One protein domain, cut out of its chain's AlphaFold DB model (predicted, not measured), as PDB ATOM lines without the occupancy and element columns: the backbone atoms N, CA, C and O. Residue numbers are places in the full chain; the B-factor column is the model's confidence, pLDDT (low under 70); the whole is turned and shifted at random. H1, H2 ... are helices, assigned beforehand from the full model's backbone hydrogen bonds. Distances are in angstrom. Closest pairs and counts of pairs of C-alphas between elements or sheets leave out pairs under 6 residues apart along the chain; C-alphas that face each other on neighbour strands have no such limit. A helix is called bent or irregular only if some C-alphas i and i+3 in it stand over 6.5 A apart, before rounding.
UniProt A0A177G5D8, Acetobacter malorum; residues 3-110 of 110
ATOM      1  N   ALA A   3      -2.844 -25.470  52.477       47.22
ATOM      2  CA  ALA A   3      -3.127 -25.014  53.850       47.22
ATOM      3  C   ALA A   3      -1.883 -24.720  54.723       47.22
ATOM      4  O   ALA A   3      -1.994 -24.020  55.720       47.22
ATOM      5  N   LEU A   4      -0.699 -25.226  54.352       51.22
ATOM      6  CA  LEU A   4       0.578 -24.926  55.029       51.22
ATOM      7  C   LEU A   4       1.291 -23.705  54.417       51.22
ATOM      8  O   LEU A   4       2.262 -23.211  54.979       51.22
ATOM      9  N   VAL A   5       0.818 -23.244  53.256       50.97
ATOM     10  CA  VAL A   5       1.445 -22.220  52.408       50.97
ATOM     11  C   VAL A   5       0.575 -20.961  52.294       50.97
ATOM     12  O   VAL A   5       1.098 -19.883  52.030       50.97
ATOM     13  N   ALA A   6      -0.726 -21.057  52.585       52.03
ATOM     14  CA  ALA A   6      -1.671 -19.938  52.578       52.03
ATOM     15  C   ALA A   6      -1.270 -18.778  53.514       52.03
ATOM     16  O   ALA A   6      -1.629 -17.632  53.268       52.03
ATOM     17  N   SER A   7      -0.483 -19.055  54.555       56.66
ATOM     18  CA  SER A   7       0.086 -18.051  55.462       56.66
ATOM     19  C   SER A   7       1.329 -17.343  54.904       56.66
ATOM     20  O   SER A   7       1.749 -16.329  55.457       56.66
ATOM     21  N   ASN A   8       1.915 -17.839  53.806       64.12
ATOM     22  CA  ASN A   8       3.122 -17.305  53.178       64.12
ATOM     23  C   ASN A   8       2.848 -16.958  51.701       64.12
ATOM     24  O   ASN A   8       3.041 -17.761  50.782       64.12
ATOM     25  N   ILE A   9       2.379 -15.723  51.494       69.06
ATOM     26  CA  ILE A   9       2.027 -15.109  50.199       69.06
ATOM     27  C   ILE A   9       3.009 -15.454  49.057       69.06
ATOM     28  O   ILE A   9       2.532 -15.877  48.001       69.06
ATOM     29  N   PRO A  10       4.347 -15.350  49.214       76.75
ATOM     30  CA  PRO A  10       5.274 -15.636  48.114       76.75
ATOM     31  C   PRO A  10       5.256 -17.098  47.655       76.75
ATOM     32  O   PRO A  10       5.375 -17.370  46.461       76.75
ATOM     33  N   LEU A  11       5.067 -18.051  48.568       72.06
ATOM     34  CA  LEU A  11       5.073 -19.472  48.221       72.06
ATOM     35  C   LEU A  11       3.741 -19.886  47.562       72.06
ATOM     36  O   LEU A  11       3.733 -20.700  46.640       72.06
ATOM     37  N   THR A  12       2.629 -19.252  47.958       68.31
ATOM     38  CA  THR A  12       1.337 -19.380  47.257       68.31
ATOM     39  C   THR A  12       1.416 -18.790  45.848       68.31
ATOM     40  O   THR A  12       0.972 -19.425  44.893       68.31
ATOM     41  N   ALA A  13       2.036 -17.617  45.686       73.88
ATOM     42  CA  ALA A  13       2.219 -16.986  44.380       73.88
ATOM     43  C   ALA A  13       3.072 -17.846  43.435       73.88
ATOM     44  O   ALA A  13       2.707 -18.021  42.274       73.88
ATOM     45  N   LEU A  14       4.158 -18.446  43.935       77.69
ATOM     46  CA  LEU A  14       4.983 -19.371  43.154       77.69
ATOM     47  C   LEU A  14       4.196 -20.619  42.727       77.69
ATOM     48  O   LEU A  14       4.284 -21.032  41.574       77.69
ATOM     49  N   ALA A  15       3.395 -21.201  43.623       71.38
ATOM     50  CA  ALA A  15       2.564 -22.359  43.299       71.38
ATOM     51  C   ALA A  15       1.511 -22.033  42.223       71.38
ATOM     52  O   ALA A  15       1.337 -22.803  41.278       71.38
ATOM     53  N   VAL A  16       0.849 -20.875  42.326       75.19
ATOM     54  CA  VAL A  16      -0.106 -20.390  41.314       75.19
ATOM     55  C   VAL A  16       0.598 -20.110  39.982       75.19
ATOM     56  O   VAL A  16       0.080 -20.470  38.927       75.19
ATOM     57  N   PHE A  17       1.802 -19.537  40.016       77.31
ATOM     58  CA  PHE A  17       2.614 -19.310  38.822       77.31
ATOM     59  C   PHE A  17       2.990 -20.626  38.124       77.31
ATOM     60  O   PHE A  17       2.815 -20.756  36.913       77.31
ATOM     61  N   MET A  18       3.442 -21.632  38.880       75.94
ATOM     62  CA  MET A  18       3.757 -22.953  38.328       75.94
ATOM     63  C   MET A  18       2.519 -23.665  37.769       75.94
ATOM     64  O   MET A  18       2.615 -24.304  36.723       75.94
ATOM     65  N   LEU A  19       1.352 -23.516  38.408       72.81
ATOM     66  CA  LEU A  19       0.073 -23.987  37.861       72.81
ATOM     67  C   LEU A  19      -0.254 -23.315  36.519       72.81
ATOM     68  O   LEU A  19      -0.647 -23.999  35.575       72.81
ATOM     69  N   GLY A  20      -0.033 -22.001  36.404       68.88
ATOM     70  CA  GLY A  20      -0.200 -21.260  35.150       68.88
ATOM     71  C   GLY A  20       0.708 -21.771  34.026       68.88
ATOM     72  O   GLY A  20       0.271 -21.876  32.880       68.88
ATOM     73  N   GLY A  21       1.935 -22.186  34.357       69.44
ATOM     74  CA  GLY A  21       2.866 -22.805  33.409       69.44
ATOM     75  C   GLY A  21       2.328 -24.083  32.752       69.44
ATOM     76  O   GLY A  21       2.637 -24.349  31.595       69.44
ATOM     77  N   GLY A  22       1.461 -24.840  33.435       68.00
ATOM     78  CA  GLY A  22       0.814 -26.030  32.868       68.00
ATOM     79  C   GLY A  22      -0.170 -25.717  31.735       68.00
ATOM     80  O   GLY A  22      -0.296 -26.493  30.791       68.00
ATOM     81  N   ILE A  23      -0.821 -24.549  31.773       67.12
ATOM     82  CA  ILE A  23      -1.767 -24.108  30.733       67.12
ATOM     83  C   ILE A  23      -1.031 -23.782  29.424       67.12
ATOM     84  O   ILE A  23      -1.587 -23.950  28.339       67.12
ATOM     85  N   ALA A  24       0.251 -23.405  29.499       66.06
ATOM     86  CA  ALA A  24       1.080 -23.140  28.323       66.06
ATOM     87  C   ALA A  24       1.302 -24.381  27.436       66.06
ATOM     88  O   ALA A  24       1.695 -24.242  26.280       66.06
ATOM     89  N   LEU A  25       1.017 -25.588  27.941       68.50
ATOM     90  CA  LEU A  25       1.068 -26.821  27.156       68.50
ATOM     91  C   LEU A  25      -0.149 -26.980  26.224       68.50
ATOM     92  O   LEU A  25      -0.068 -27.685  25.218       68.50
ATOM     93  N   SER A  26      -1.263 -26.301  26.516       69.81
ATOM     94  CA  SER A  26      -2.526 -26.455  25.783       69.81
ATOM     95  C   SER A  26      -2.412 -26.118  24.283       69.81
ATOM     96  O   SER A  26      -2.866 -26.923  23.468       69.81
ATOM     97  N   PRO A  27      -1.756 -25.014  23.865       70.00
ATOM     98  CA  PRO A  27      -1.548 -24.704  22.447       70.00
ATOM     99  C   PRO A  27      -0.624 -25.705  21.741       70.00
ATOM    100  O   PRO A  27      -0.859 -26.062  20.589       70.00
ATOM    101  N   ALA A  28       0.409 -26.200  22.430       71.69
ATOM    102  CA  ALA A  28       1.336 -27.183  21.870       71.69
ATOM    103  C   ALA A  28       0.646 -28.538  21.626       71.69
ATOM    104  O   ALA A  28       0.859 -29.170  20.591       71.69
ATOM    105  N   MET A  29      -0.234 -28.959  22.542       71.12
ATOM    106  CA  MET A  29      -1.076 -30.144  22.355       71.12
ATOM    107  C   MET A  29      -2.088 -29.960  21.221       71.12
ATOM    108  O   MET A  29      -2.308 -30.899  20.458       71.12
ATOM    109  N   GLN A  30      -2.669 -28.764  21.084       74.56
ATOM    110  CA  GLN A  30      -3.568 -28.427  19.979       74.56
ATOM    111  C   GLN A  30      -2.873 -28.602  18.627       74.56
ATOM    112  O   GLN A  30      -3.403 -29.307  17.771       74.56
ATOM    113  N   MET A  31      -1.676 -28.028  18.464       72.44
ATOM    114  CA  MET A  31      -0.908 -28.151  17.222       72.44
ATOM    115  C   MET A  31      -0.533 -29.605  16.927       72.44
ATOM    116  O   MET A  31      -0.787 -30.080  15.828       72.44
ATOM    117  N   ARG A  32      -0.069 -30.366  17.927       71.69
ATOM    118  CA  ARG A  32       0.256 -31.789  17.739       71.69
ATOM    119  C   ARG A  32      -0.957 -32.632  17.319       71.69
ATOM    120  O   ARG A  32      -0.809 -33.534  16.503       71.69
ATOM    121  N   LEU A  33      -2.154 -32.354  17.849       67.81
ATOM    122  CA  LEU A  33      -3.384 -33.038  17.418       67.81
ATOM    123  C   LEU A  33      -3.747 -32.679  15.971       67.81
ATOM    124  O   LEU A  33      -4.198 -33.538  15.219       67.81
ATOM    125  N   MET A  34      -3.547 -31.414  15.594       73.25
ATOM    126  CA  MET A  34      -3.779 -30.932  14.233       73.25
ATOM    127  C   MET A  34      -2.790 -31.535  13.228       73.25
ATOM    128  O   MET A  34      -3.192 -31.799  12.098       73.25
ATOM    129  N   ASP A  35      -1.547 -31.800  13.632       71.44
ATOM    130  CA  ASP A  35      -0.547 -32.473  12.793       71.44
ATOM    131  C   ASP A  35      -0.889 -33.958  12.569       71.44
ATOM    132  O   ASP A  35      -0.693 -34.487  11.479       71.44
ATOM    133  N   VAL A  36      -1.444 -34.638  13.582       67.12
ATOM    134  CA  VAL A  36      -1.808 -36.070  13.518       67.12
ATOM    135  C   VAL A  36      -3.140 -36.309  12.794       67.12
ATOM    136  O   VAL A  36      -3.343 -37.369  12.207       67.12
ATOM    137  N   ALA A  37      -4.062 -35.343  12.817       68.19
ATOM    138  CA  ALA A  37      -5.416 -35.518  12.289       68.19
ATOM    139  C   ALA A  37      -5.545 -35.372  10.761       68.19
ATOM    140  O   ALA A  37      -6.621 -35.673  10.246       68.19
ATOM    141  N   ALA A  38      -4.500 -34.925  10.051       71.00
ATOM    142  CA  ALA A  38      -4.475 -34.719   8.594       71.00
ATOM    143  C   ALA A  38      -5.775 -34.072   8.050       71.00
ATOM    144  O   ALA A  38      -6.027 -32.896   8.310       71.00
ATOM    145  N   ASP A  39      -6.634 -34.835   7.366       72.31
ATOM    146  CA  ASP A  39      -7.897 -34.357   6.772       72.31
ATOM    147  C   ASP A  39      -8.997 -33.996   7.798       72.31
ATOM    148  O   ASP A  39      -9.989 -33.350   7.458       72.31
ATOM    149  N   ALA A  40      -8.846 -34.384   9.069       76.12
ATOM    150  CA  ALA A  40      -9.827 -34.183  10.140       76.12
ATOM    151  C   ALA A  40      -9.437 -33.078  11.145       76.12
ATOM    152  O   ALA A  40      -9.927 -33.063  12.279       76.12
ATOM    153  N   GLN A  41      -8.583 -32.128  10.749       76.94
ATOM    154  CA  GLN A  41      -8.099 -31.037  11.610       76.94
ATOM    155  C   GLN A  41      -9.208 -30.252  12.325       76.94
ATOM    156  O   GLN A  41      -9.088 -29.965  13.516       76.94
ATOM    157  N   THR A  42     -10.306 -29.924  11.638       77.69
ATOM    158  CA  THR A  42     -11.418 -29.164  12.236       77.69
ATOM    159  C   THR A  42     -12.103 -29.953  13.354       77.69
ATOM    160  O   THR A  42     -12.432 -29.396  14.404       77.69
ATOM    161  N   LEU A  43     -12.267 -31.268  13.166       75.00
ATOM    162  CA  LEU A  43     -12.846 -32.149  14.177       75.00
ATOM    163  C   LEU A  43     -11.898 -32.280  15.378       75.00
ATOM    164  O   LEU A  43     -12.326 -32.071  16.512       75.00
ATOM    165  N   ALA A  44     -10.605 -32.501  15.124       75.88
ATOM    166  CA  ALA A  44      -9.555 -32.541  16.141       75.88
ATOM    167  C   ALA A  44      -9.492 -31.252  16.981       75.88
ATOM    168  O   ALA A  44      -9.436 -31.308  18.212       75.88
ATOM    169  N   ALA A  45      -9.572 -30.086  16.338       77.38
ATOM    170  CA  ALA A  45      -9.561 -28.804  17.031       77.38
ATOM    171  C   ALA A  45     -10.806 -28.604  17.912       77.38
ATOM    172  O   ALA A  45     -10.685 -28.187  19.068       77.38
ATOM    173  N   SER A  46     -11.993 -28.947  17.394       81.69
ATOM    174  CA  SER A  46     -13.251 -28.866  18.149       81.69
ATOM    175  C   SER A  46     -13.286 -29.824  19.348       81.69
ATOM    176  O   SER A  46     -13.736 -29.439  20.427       81.69
ATOM    177  N   MET A  47     -12.733 -31.036  19.202       81.75
ATOM    178  CA  MET A  47     -12.613 -32.019  20.282       81.75
ATOM    179  C   MET A  47     -11.675 -31.538  21.390       81.75
ATOM    180  O   MET A  47     -12.007 -31.701  22.561       81.75
ATOM    181  N   ASN A  48     -10.550 -30.902  21.050       81.94
ATOM    182  CA  ASN A  48      -9.646 -30.330  22.051       81.94
ATOM    183  C   ASN A  48     -10.325 -29.220  22.868       81.94
ATOM    184  O   ASN A  48     -10.264 -29.230  24.098       81.94
ATOM    185  N   HIS A  49     -11.037 -28.303  22.205       83.75
ATOM    186  CA  HIS A  49     -11.812 -27.272  22.900       83.75
ATOM    187  C   HIS A  49     -12.910 -27.871  23.794       83.75
ATOM    188  O   HIS A  49     -13.085 -27.433  24.933       83.75
ATOM    189  N   ALA A  50     -13.632 -28.886  23.313       84.44
ATOM    190  CA  ALA A  50     -14.657 -29.573  24.097       84.44
ATOM    191  C   ALA A  50     -14.065 -30.290  25.322       84.44
ATOM    192  O   ALA A  50     -14.603 -30.169  26.424       84.44
ATOM    193  N   ALA A  51     -12.933 -30.979  25.154       83.00
ATOM    194  CA  ALA A  51     -12.218 -31.644  26.238       83.00
ATOM    195  C   ALA A  51     -11.736 -30.642  27.299       83.00
ATOM    196  O   ALA A  51     -11.909 -30.880  28.494       83.00
ATOM    197  N   PHE A  52     -11.206 -29.490  26.880       81.38
ATOM    198  CA  PHE A  52     -10.790 -28.427  27.795       81.38
ATOM    199  C   PHE A  52     -11.964 -27.851  28.598       81.38
ATOM    200  O   PHE A  52     -11.874 -27.683  29.816       81.38
ATOM    201  N   ASN A  53     -13.095 -27.587  27.938       86.75
ATOM    202  CA  ASN A  53     -14.297 -27.095  28.612       86.75
ATOM    203  C   ASN A  53     -14.853 -28.125  29.602       86.75
ATOM    204  O   ASN A  53     -15.235 -27.763  30.715       86.75
ATOM    205  N   MET A  54     -14.844 -29.408  29.234       85.94
ATOM    206  CA  MET A  54     -15.237 -30.495  30.130       85.94
ATOM    207  C   MET A  54     -14.316 -30.577  31.351       85.94
ATOM    208  O   MET A  54     -14.805 -30.707  32.470       85.94
ATOM    209  N   ALA A  55     -13.001 -30.445  31.161       81.50
ATOM    210  CA  ALA A  55     -12.040 -30.431  32.259       81.50
ATOM    211  C   ALA A  55     -12.286 -29.259  33.227       81.50
ATOM    212  O   ALA A  55     -12.304 -29.467  34.440       81.50
ATOM    213  N   ASN A  56     -12.542 -28.050  32.711       83.94
ATOM    214  CA  ASN A  56     -12.886 -26.889  33.542       83.94
ATOM    215  C   ASN A  56     -14.186 -27.098  34.329       83.94
ATOM    216  O   ASN A  56     -14.232 -26.828  35.529       83.94
ATOM    217  N   ALA A  57     -15.225 -27.618  33.674       86.56
ATOM    218  CA  ALA A  57     -16.501 -27.902  34.323       86.56
ATOM    219  C   ALA A  57     -16.355 -28.959  35.430       86.56
ATOM    220  O   ALA A  57     -16.852 -28.760  36.538       86.56
ATOM    221  N   LEU A  58     -15.628 -30.051  35.164       84.44
ATOM    222  CA  LEU A  58     -15.359 -31.101  36.149       84.44
ATOM    223  C   LEU A  58     -14.528 -30.582  37.325       84.44
ATOM    224  O   LEU A  58     -14.847 -30.890  38.471       84.44
ATOM    225  N   GLY A  59     -13.498 -29.775  37.064       81.00
ATOM    226  CA  GLY A  59     -12.673 -29.168  38.107       81.00
ATOM    227  C   GLY A  59     -13.480 -28.252  39.027       81.00
ATOM    228  O   GLY A  59     -13.393 -28.379  40.249       81.00
ATOM    229  N   ALA A  60     -14.316 -27.380  38.456       83.19
ATOM    230  CA  ALA A  60     -15.188 -26.493  39.223       83.19
ATOM    231  C   ALA A  60     -16.258 -27.267  40.009       83.19
ATOM    232  O   ALA A  60     -16.489 -26.976  41.181       83.19
ATOM    233  N   TRP A  61     -16.877 -28.280  39.392       84.50
ATOM    234  CA  TRP A  61     -17.888 -29.110  40.046       84.50
ATOM    235  C   TRP A  61     -17.304 -29.900  41.219       84.50
ATOM    236  O   TRP A  61     -17.845 -29.836  42.320       84.50
ATOM    237  N   LEU A  62     -16.169 -30.579  41.025       82.81
ATOM    238  CA  LEU A  62     -15.491 -31.317  42.092       82.81
ATOM    239  C   LEU A  62     -14.969 -30.382  43.188       82.81
ATOM    240  O   LEU A  62     -15.127 -30.686  44.367       82.81
ATOM    241  N   GLY A  63     -14.402 -29.228  42.823       78.81
ATOM    242  CA  GLY A  63     -13.970 -28.217  43.789       78.81
ATOM    243  C   GLY A  63     -15.128 -27.697  44.644       78.81
ATOM    244  O   GLY A  63     -15.014 -27.634  45.866       78.81
ATOM    245  N   GLY A  64     -16.274 -27.407  44.021       78.38
ATOM    246  CA  GLY A  64     -17.498 -27.014  44.721       78.38
ATOM    247  C   GLY A  64     -18.066 -28.127  45.603       78.38
ATOM    248  O   GLY A  64     -18.463 -27.869  46.736       78.38
ATOM    249  N   LEU A  65     -18.053 -29.376  45.130       82.88
ATOM    250  CA  LEU A  65     -18.544 -30.536  45.880       82.88
ATOM    251  C   LEU A  65     -17.714 -30.772  47.148       82.88
ATOM    252  O   LEU A  65     -18.268 -31.052  48.207       82.88
ATOM    253  N   VAL A  66     -16.398 -30.577  47.066       78.38
ATOM    254  CA  VAL A  66     -15.486 -30.665  48.214       78.38
ATOM    255  C   VAL A  66     -15.734 -29.554  49.238       78.38
ATOM    256  O   VAL A  66     -15.715 -29.831  50.438       78.38
ATOM    257  N   LEU A  67     -16.012 -28.327  48.781       75.50
ATOM    258  CA  LEU A  67     -16.386 -27.213  49.659       75.50
ATOM    259  C   LEU A  67     -17.715 -27.487  50.381       75.50
ATOM    260  O   LEU A  67     -17.801 -27.325  51.595       75.50
ATOM    261  N   VAL A  68     -18.733 -27.955  49.651       79.12
ATOM    262  CA  VAL A  68     -20.063 -28.265  50.211       79.12
ATOM    263  C   VAL A  68     -20.019 -29.458  51.169       79.12
ATOM    264  O   VAL A  68     -20.746 -29.475  52.158       79.12
ATOM    265  N   ALA A  69     -19.146 -30.438  50.928       77.50
ATOM    266  CA  ALA A  69     -18.985 -31.609  51.788       77.50
ATOM    267  C   ALA A  69     -18.302 -31.309  53.143       77.50
ATOM    268  O   ALA A  69     -18.158 -32.210  53.966       77.50
ATOM    269  N   GLY A  70     -17.892 -30.061  53.401       71.19
ATOM    270  CA  GLY A  70     -17.422 -29.620  54.718       71.19
ATOM    271  C   GLY A  70     -16.010 -30.080  55.092       71.19
ATOM    272  O   GLY A  70     -15.597 -29.902  56.235       71.19
ATOM    273  N   TYR A  71     -15.237 -30.631  54.147       66.06
ATOM    274  CA  TYR A  71     -13.868 -31.120  54.382       66.06
ATOM    275  C   TYR A  71     -12.814 -30.000  54.560       66.06
ATOM    276  O   TYR A  71     -11.636 -30.292  54.779       66.06
ATOM    277  N   GLY A  72     -13.228 -28.729  54.501       65.69
ATOM    278  CA  GLY A  72     -12.384 -27.543  54.682       65.69
ATOM    279  C   GLY A  72     -11.562 -27.157  53.444       65.69
ATOM    280  O   GLY A  72     -11.347 -27.961  52.540       65.69
ATOM    281  N   ASP A  73     -11.053 -25.922  53.422       61.38
ATOM    282  CA  ASP A  73     -10.368 -25.301  52.267       61.38
ATOM    283  C   ASP A  73      -9.155 -26.102  51.749       61.38
ATOM    284  O   ASP A  73      -8.765 -26.011  50.583       61.38
ATOM    285  N   ALA A  74      -8.551 -26.927  52.610       64.75
ATOM    286  CA  ALA A  74      -7.420 -27.787  52.272       64.75
ATOM    287  C   ALA A  74      -7.799 -28.969  51.363       64.75
ATOM    288  O   ALA A  74      -6.944 -29.482  50.632       64.75
ATOM    289  N   ALA A  75      -9.053 -29.421  51.413       65.81
ATOM    290  CA  ALA A  75      -9.518 -30.610  50.710       65.81
ATOM    291  C   ALA A  75      -9.580 -30.407  49.188       65.81
ATOM    292  O   ALA A  75      -9.350 -31.349  48.427       65.81
ATOM    293  N   THR A  76      -9.771 -29.169  48.727       68.94
ATOM    294  CA  THR A  76      -9.756 -28.810  47.300       68.94
ATOM    295  C   THR A  76      -8.410 -29.149  46.648       68.94
ATOM    296  O   THR A  76      -8.354 -29.580  45.497       68.94
ATOM    297  N   GLY A  77      -7.313 -29.051  47.410       70.38
ATOM    298  CA  GLY A  77      -5.980 -29.447  46.951       70.38
ATOM    299  C   GLY A  77      -5.833 -30.956  46.721       70.38
ATOM    300  O   GLY A  77      -5.137 -31.368  45.795       70.38
ATOM    301  N   TRP A  78      -6.513 -31.786  47.518       70.38
ATOM    302  CA  TRP A  78      -6.522 -33.241  47.331       70.38
ATOM    303  C   TRP A  78      -7.340 -33.655  46.110       70.38
ATOM    304  O   TRP A  78      -6.907 -34.523  45.355       70.38
ATOM    305  N   ALA A  79      -8.472 -32.994  45.860       76.25
ATOM    306  CA  ALA A  79      -9.247 -33.219  44.642       76.25
ATOM    307  C   ALA A  79      -8.442 -32.876  43.380       76.25
ATOM    308  O   ALA A  79      -8.426 -33.661  42.433       76.25
ATOM    309  N   GLY A  80      -7.696 -31.763  43.401       74.56
ATOM    310  CA  GLY A  80      -6.760 -31.413  42.331       74.56
ATOM    311  C   GLY A  80      -5.685 -32.483  42.111       74.56
ATOM    312  O   GLY A  80      -5.467 -32.902  40.978       74.56
ATOM    313  N   MET A  81      -5.069 -32.987  43.187       77.94
ATOM    314  CA  MET A  81      -4.070 -34.062  43.113       77.94
ATOM    315  C   MET A  81      -4.638 -35.334  42.473       77.94
ATOM    316  O   MET A  81      -4.020 -35.885  41.564       77.94
ATOM    317  N   ILE A  82      -5.814 -35.788  42.916       81.50
ATOM    318  CA  ILE A  82      -6.472 -36.977  42.358       81.50
ATOM    319  C   ILE A  82      -6.745 -36.771  40.867       81.50
ATOM    320  O   ILE A  82      -6.436 -37.649  40.061       81.50
ATOM    321  N   LEU A  83      -7.257 -35.599  40.482       80.19
ATOM    322  CA  LEU A  83      -7.552 -35.285  39.087       80.19
ATOM    323  C   LEU A  83      -6.280 -35.271  38.221       80.19
ATOM    324  O   LEU A  83      -6.277 -35.826  37.122       80.19
ATOM    325  N   SER A  84      -5.173 -34.721  38.732       80.81
ATOM    326  CA  SER A  84      -3.864 -34.780  38.068       80.81
ATOM    327  C   SER A  84      -3.341 -36.212  37.931       80.81
ATOM    328  O   SER A  84      -2.842 -36.574  36.867       80.81
ATOM    329  N   CYS A  85      -3.482 -37.050  38.963       82.94
ATOM    330  CA  CYS A  85      -3.093 -38.461  38.898       82.94
ATOM    331  C   CYS A  85      -3.899 -39.227  37.844       82.94
ATOM    332  O   CYS A  85      -3.321 -39.987  37.071       82.94
ATOM    333  N   VAL A  86      -5.212 -38.998  37.767       85.06
ATOM    334  CA  VAL A  86      -6.069 -39.598  36.732       85.06
ATOM    335  C   VAL A  86      -5.616 -39.164  35.337       85.06
ATOM    336  O   VAL A  86      -5.431 -40.015  34.467       85.06
ATOM    337  N   GLY A  87      -5.362 -37.867  35.131       80.44
ATOM    338  CA  GLY A  87      -4.844 -37.349  33.860       80.44
ATOM    339  C   GLY A  87      -3.506 -37.979  33.461       80.44
ATOM    340  O   GLY A  87      -3.323 -38.370  32.308       80.44
ATOM    341  N   LEU A  88      -2.595 -38.161  34.422       83.50
ATOM    342  CA  LEU A  88      -1.307 -38.813  34.187       83.50
ATOM    343  C   LEU A  88      -1.467 -40.291  33.799       83.50
ATOM    344  O   LEU A  88      -0.799 -40.752  32.877       83.50
ATOM    345  N   ILE A  89      -2.364 -41.029  34.459       87.00
ATOM    346  CA  ILE A  89      -2.649 -42.430  34.116       87.00
ATOM    347  C   ILE A  89      -3.180 -42.529  32.682       87.00
ATOM    348  O   ILE A  89      -2.687 -43.349  31.909       87.00
ATOM    349  N   LEU A  90      -4.132 -41.674  32.299       83.56
ATOM    350  CA  LEU A  90      -4.669 -41.644  30.934       83.56
ATOM    351  C   LEU A  90      -3.580 -41.334  29.900       83.56
ATOM    352  O   LEU A  90      -3.510 -41.993  28.863       83.56
ATOM    353  N   PHE A  91      -2.691 -40.387  30.201       81.50
ATOM    354  CA  PHE A  91      -1.555 -40.066  29.340       81.50
ATOM    355  C   PHE A  91      -0.607 -41.263  29.160       81.50
ATOM    356  O   PHE A  91      -0.241 -41.605  28.035       81.50
ATOM    357  N   LEU A  92      -0.253 -41.947  30.251       85.62
ATOM    358  CA  LEU A  92       0.603 -43.135  30.204       85.62
ATOM    359  C   LEU A  92      -0.047 -44.283  29.419       85.62
ATOM    360  O   LEU A  92       0.634 -44.950  28.638       85.62
ATOM    361  N   LEU A  93      -1.356 -44.495  29.585       85.88
ATOM    362  CA  LEU A  93      -2.113 -45.485  28.816       85.88
ATOM    363  C   LEU A  93      -2.126 -45.152  27.320       85.88
ATOM    364  O   LEU A  93      -1.940 -46.054  26.503       85.88
ATOM    365  N   SER A  94      -2.277 -43.874  26.960       81.56
ATOM    366  CA  SER A  94      -2.205 -43.418  25.566       81.56
ATOM    367  C   SER A  94      -0.842 -43.731  24.947       81.56
ATOM    368  O   SER A  94      -0.782 -44.344  23.883       81.56
ATOM    369  N   LEU A  95       0.254 -43.391  25.637       84.12
ATOM    370  CA  LEU A  95       1.615 -43.693  25.171       84.12
ATOM    371  C   LEU A  95       1.863 -45.199  25.032       84.12
ATOM    372  O   LEU A  95       2.588 -45.646  24.141       84.12
ATOM    373  N   TRP A  96       1.286 -46.000  25.926       85.44
ATOM    374  CA  TRP A  96       1.400 -47.451  25.858       85.44
ATOM    375  C   TRP A  96       0.608 -48.046  24.688       85.44
ATOM    376  O   TRP A  96       1.108 -48.966  24.041       85.44
ATOM    377  N   SER A  97      -0.581 -47.516  24.381       83.88
ATOM    378  CA  SER A  97      -1.347 -47.925  23.196       83.88
ATOM    379  C   SER A  97      -0.583 -47.614  21.911       83.88
ATOM    380  O   SER A  97      -0.411 -48.497  21.079       83.88
ATOM    381  N   GLU A  98      -0.030 -46.405  21.805       81.75
ATOM    382  CA  GLU A  98       0.741 -45.953  20.639       81.75
ATOM    383  C   GLU A  98       1.956 -46.866  20.381       81.75
ATOM    384  O   GLU A  98       2.177 -47.338  19.266       81.75
ATOM    385  N   LYS A  99       2.686 -47.243  21.444       77.62
ATOM    386  CA  LYS A  99       3.786 -48.222  21.358       77.62
ATOM    387  C   LYS A  99       3.325 -49.623  20.951       77.62
ATOM    388  O   LYS A  99       4.047 -50.319  20.238       77.62
ATOM    389  N   ARG A 100       2.159 -50.070  21.428       78.81
ATOM    390  CA  ARG A 100       1.605 -51.390  21.082       78.81
ATOM    391  C   ARG A 100       1.175 -51.459  19.627       78.81
ATOM    392  O   ARG A 100       1.352 -52.505  19.008       78.81
ATOM    393  N   ASP A 101       0.606 -50.385  19.103       76.19
ATOM    394  CA  ASP A 101       0.107 -50.362  17.734       76.19
ATOM    395  C   ASP A 101       1.262 -50.269  16.724       76.19
ATOM    396  O   ASP A 101       1.286 -51.059  15.780       76.19
ATOM    397  N   ALA A 102       2.319 -49.505  17.029       70.00
ATOM    398  CA  ALA A 102       3.565 -49.517  16.251       70.00
ATOM    399  C   ALA A 102       4.232 -50.913  16.192       70.00
ATOM    400  O   ALA A 102       4.733 -51.339  15.152       70.00
ATOM    401  N   GLY A 103       4.210 -51.669  17.299       69.69
ATOM    402  CA  GLY A 103       4.748 -53.036  17.340       69.69
ATOM    403  C   GLY A 103       3.939 -54.048  16.518       69.69
ATOM    404  O   GLY A 103       4.505 -54.990  15.964       69.69
ATOM    405  N   LYS A 104       2.619 -53.852  16.400       67.56
ATOM    406  CA  LYS A 104       1.751 -54.698  15.563       67.56
ATOM    407  C   LYS A 104       1.922 -54.410  14.074       67.56
ATOM    408  O   LYS A 104       1.826 -55.339  13.281       67.56
ATOM    409  N   GLU A 105       2.157 -53.156  13.694       62.09
ATOM    410  CA  GLU A 105       2.442 -52.784  12.303       62.09
ATOM    411  C   GLU A 105       3.786 -53.350  11.838       62.09
ATOM    412  O   GLU A 105       3.849 -53.965  10.775       62.09
ATOM    413  N   ALA A 106       4.825 -53.271  12.676       60.44
ATOM    414  CA  ALA A 106       6.126 -53.876  12.386       60.44
ATOM    415  C   ALA A 106       6.052 -55.408  12.213       60.44
ATOM    416  O   ALA A 106       6.716 -55.961  11.343       60.44
ATOM    417  N   ALA A 107       5.208 -56.094  12.994       64.31
ATOM    418  CA  ALA A 107       5.004 -57.542  12.890       64.31
ATOM    419  C   ALA A 107       4.137 -57.978  11.690       64.31
ATOM    420  O   ALA A 107       4.126 -59.156  11.353       64.31
ATOM    421  N   ARG A 108       3.382 -57.059  11.070       61.62
ATOM    422  CA  ARG A 108       2.592 -57.315   9.849       61.62
ATOM    423  C   ARG A 108       3.358 -57.002   8.561       61.62
ATOM    424  O   ARG A 108       2.922 -57.425   7.496       61.62
ATOM    425  N   ALA A 109       4.434 -56.222   8.658       62.62
ATOM    426  CA  ALA A 109       5.246 -55.776   7.527       62.62
ATOM    427  C   ALA A 109       6.473 -56.667   7.241       62.62
ATOM    428  O   ALA A 109       7.178 -56.410   6.264       62.62
ATOM    429  N   GLY A 110       6.741 -57.674   8.079       50.84
ATOM    430  CA  GLY A 110       7.760 -58.713   7.866       50.84
ATOM    431  C   GLY A 110       7.127 -60.051   7.521       50.84
ATOM    432  O   GLY A 110       7.775 -60.806   6.766       50.84
TER     433      GLY A 110
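AT A GLANCE: This is residues 3 to 110 of the 110 residues of a protein of Acetobacter malorum (UniProt A0A177G5D8). Three long helical rods follow one another in a loose zigzag: H4, then H3, which folds back from it, then H1 and H2, which run on nearly in line as one rod. H3 is the middle stroke, meeting H4 near one of its ends and H2 near the other, and the rods spread apart from these corners, with residues 84 to 110, of which 84 to 108 belong to H4, sticking out free. The printed part has 108 residues with four named helices, in the order H1, H2, H3, H4, and no named strand; the class is all helix. The whole is loose, with a radius of gyration of the C-alphas of 18.7 A, and its outline is a rod spanning 62 by 28 by 28 A.

HOW THE PARTS SIT: The longest helix, H4, residues 75 to 108, touches H3, residues 38 to 68, with residues 75 to 80 alone, on residues 59 to 67 of H3. Their closest C-alphas are those of Gly 63 and Thr 76, 5.5 A apart. They form a helical hairpin, running opposite ways at a shallow tilt of 28 degrees. H3 is irregular, with C-alphas 39 and 42 8.3 A apart, and has a kink of 31 degrees near residue 45. Residues 40 to 48 of H3 touch H2, residues 25 to 36, which takes part with residues 30 to 35 alone. The closest C-alphas here are those of Met 34 and Gln 41, 5.1 A apart. This is a second helical hairpin, running opposite ways at a shallow tilt of 32 degrees, only just short of steep. H1, residues 9 to 23, and H2 meet only through their link. H1 is apart from H3 and H4, and H2 is apart from H4. Every O i to N i+4 pair is within hydrogen-bond range in H2 and H4, against 9 of 11 in H1 and 25 of 27 in H3.

IN THESE COORDINATES: H4 is 50.3 A from first to last C-alpha and ends at C-alpha 108, at (2.592, -57.315, 9.849). H3 is 44.9 A long, from C-alpha 38 at (-4.475, -34.719, 8.594) to C-alpha 68. H2 is 16.7 A long. H1 is 21.8 A long and begins at C-alpha 9, at (2.027, -15.109, 50.199).

THE WHOLE: The two C-alphas farthest apart are those of Ser 7 and Gly 110, 63.1 A. Residues 16 to 25, of which 16 to 23 belong to H1, also stand free. The printed part has no cut. The links from H1 to H2 and from H2 to H3 are tight, and that from H3 to H4 is short, with 6 residues. The mean pLDDT of the printed part is 74.2, with 32 residues under 70, among them residues 3 to 9, 20 to 26, 71 to 76 and 103 to 110.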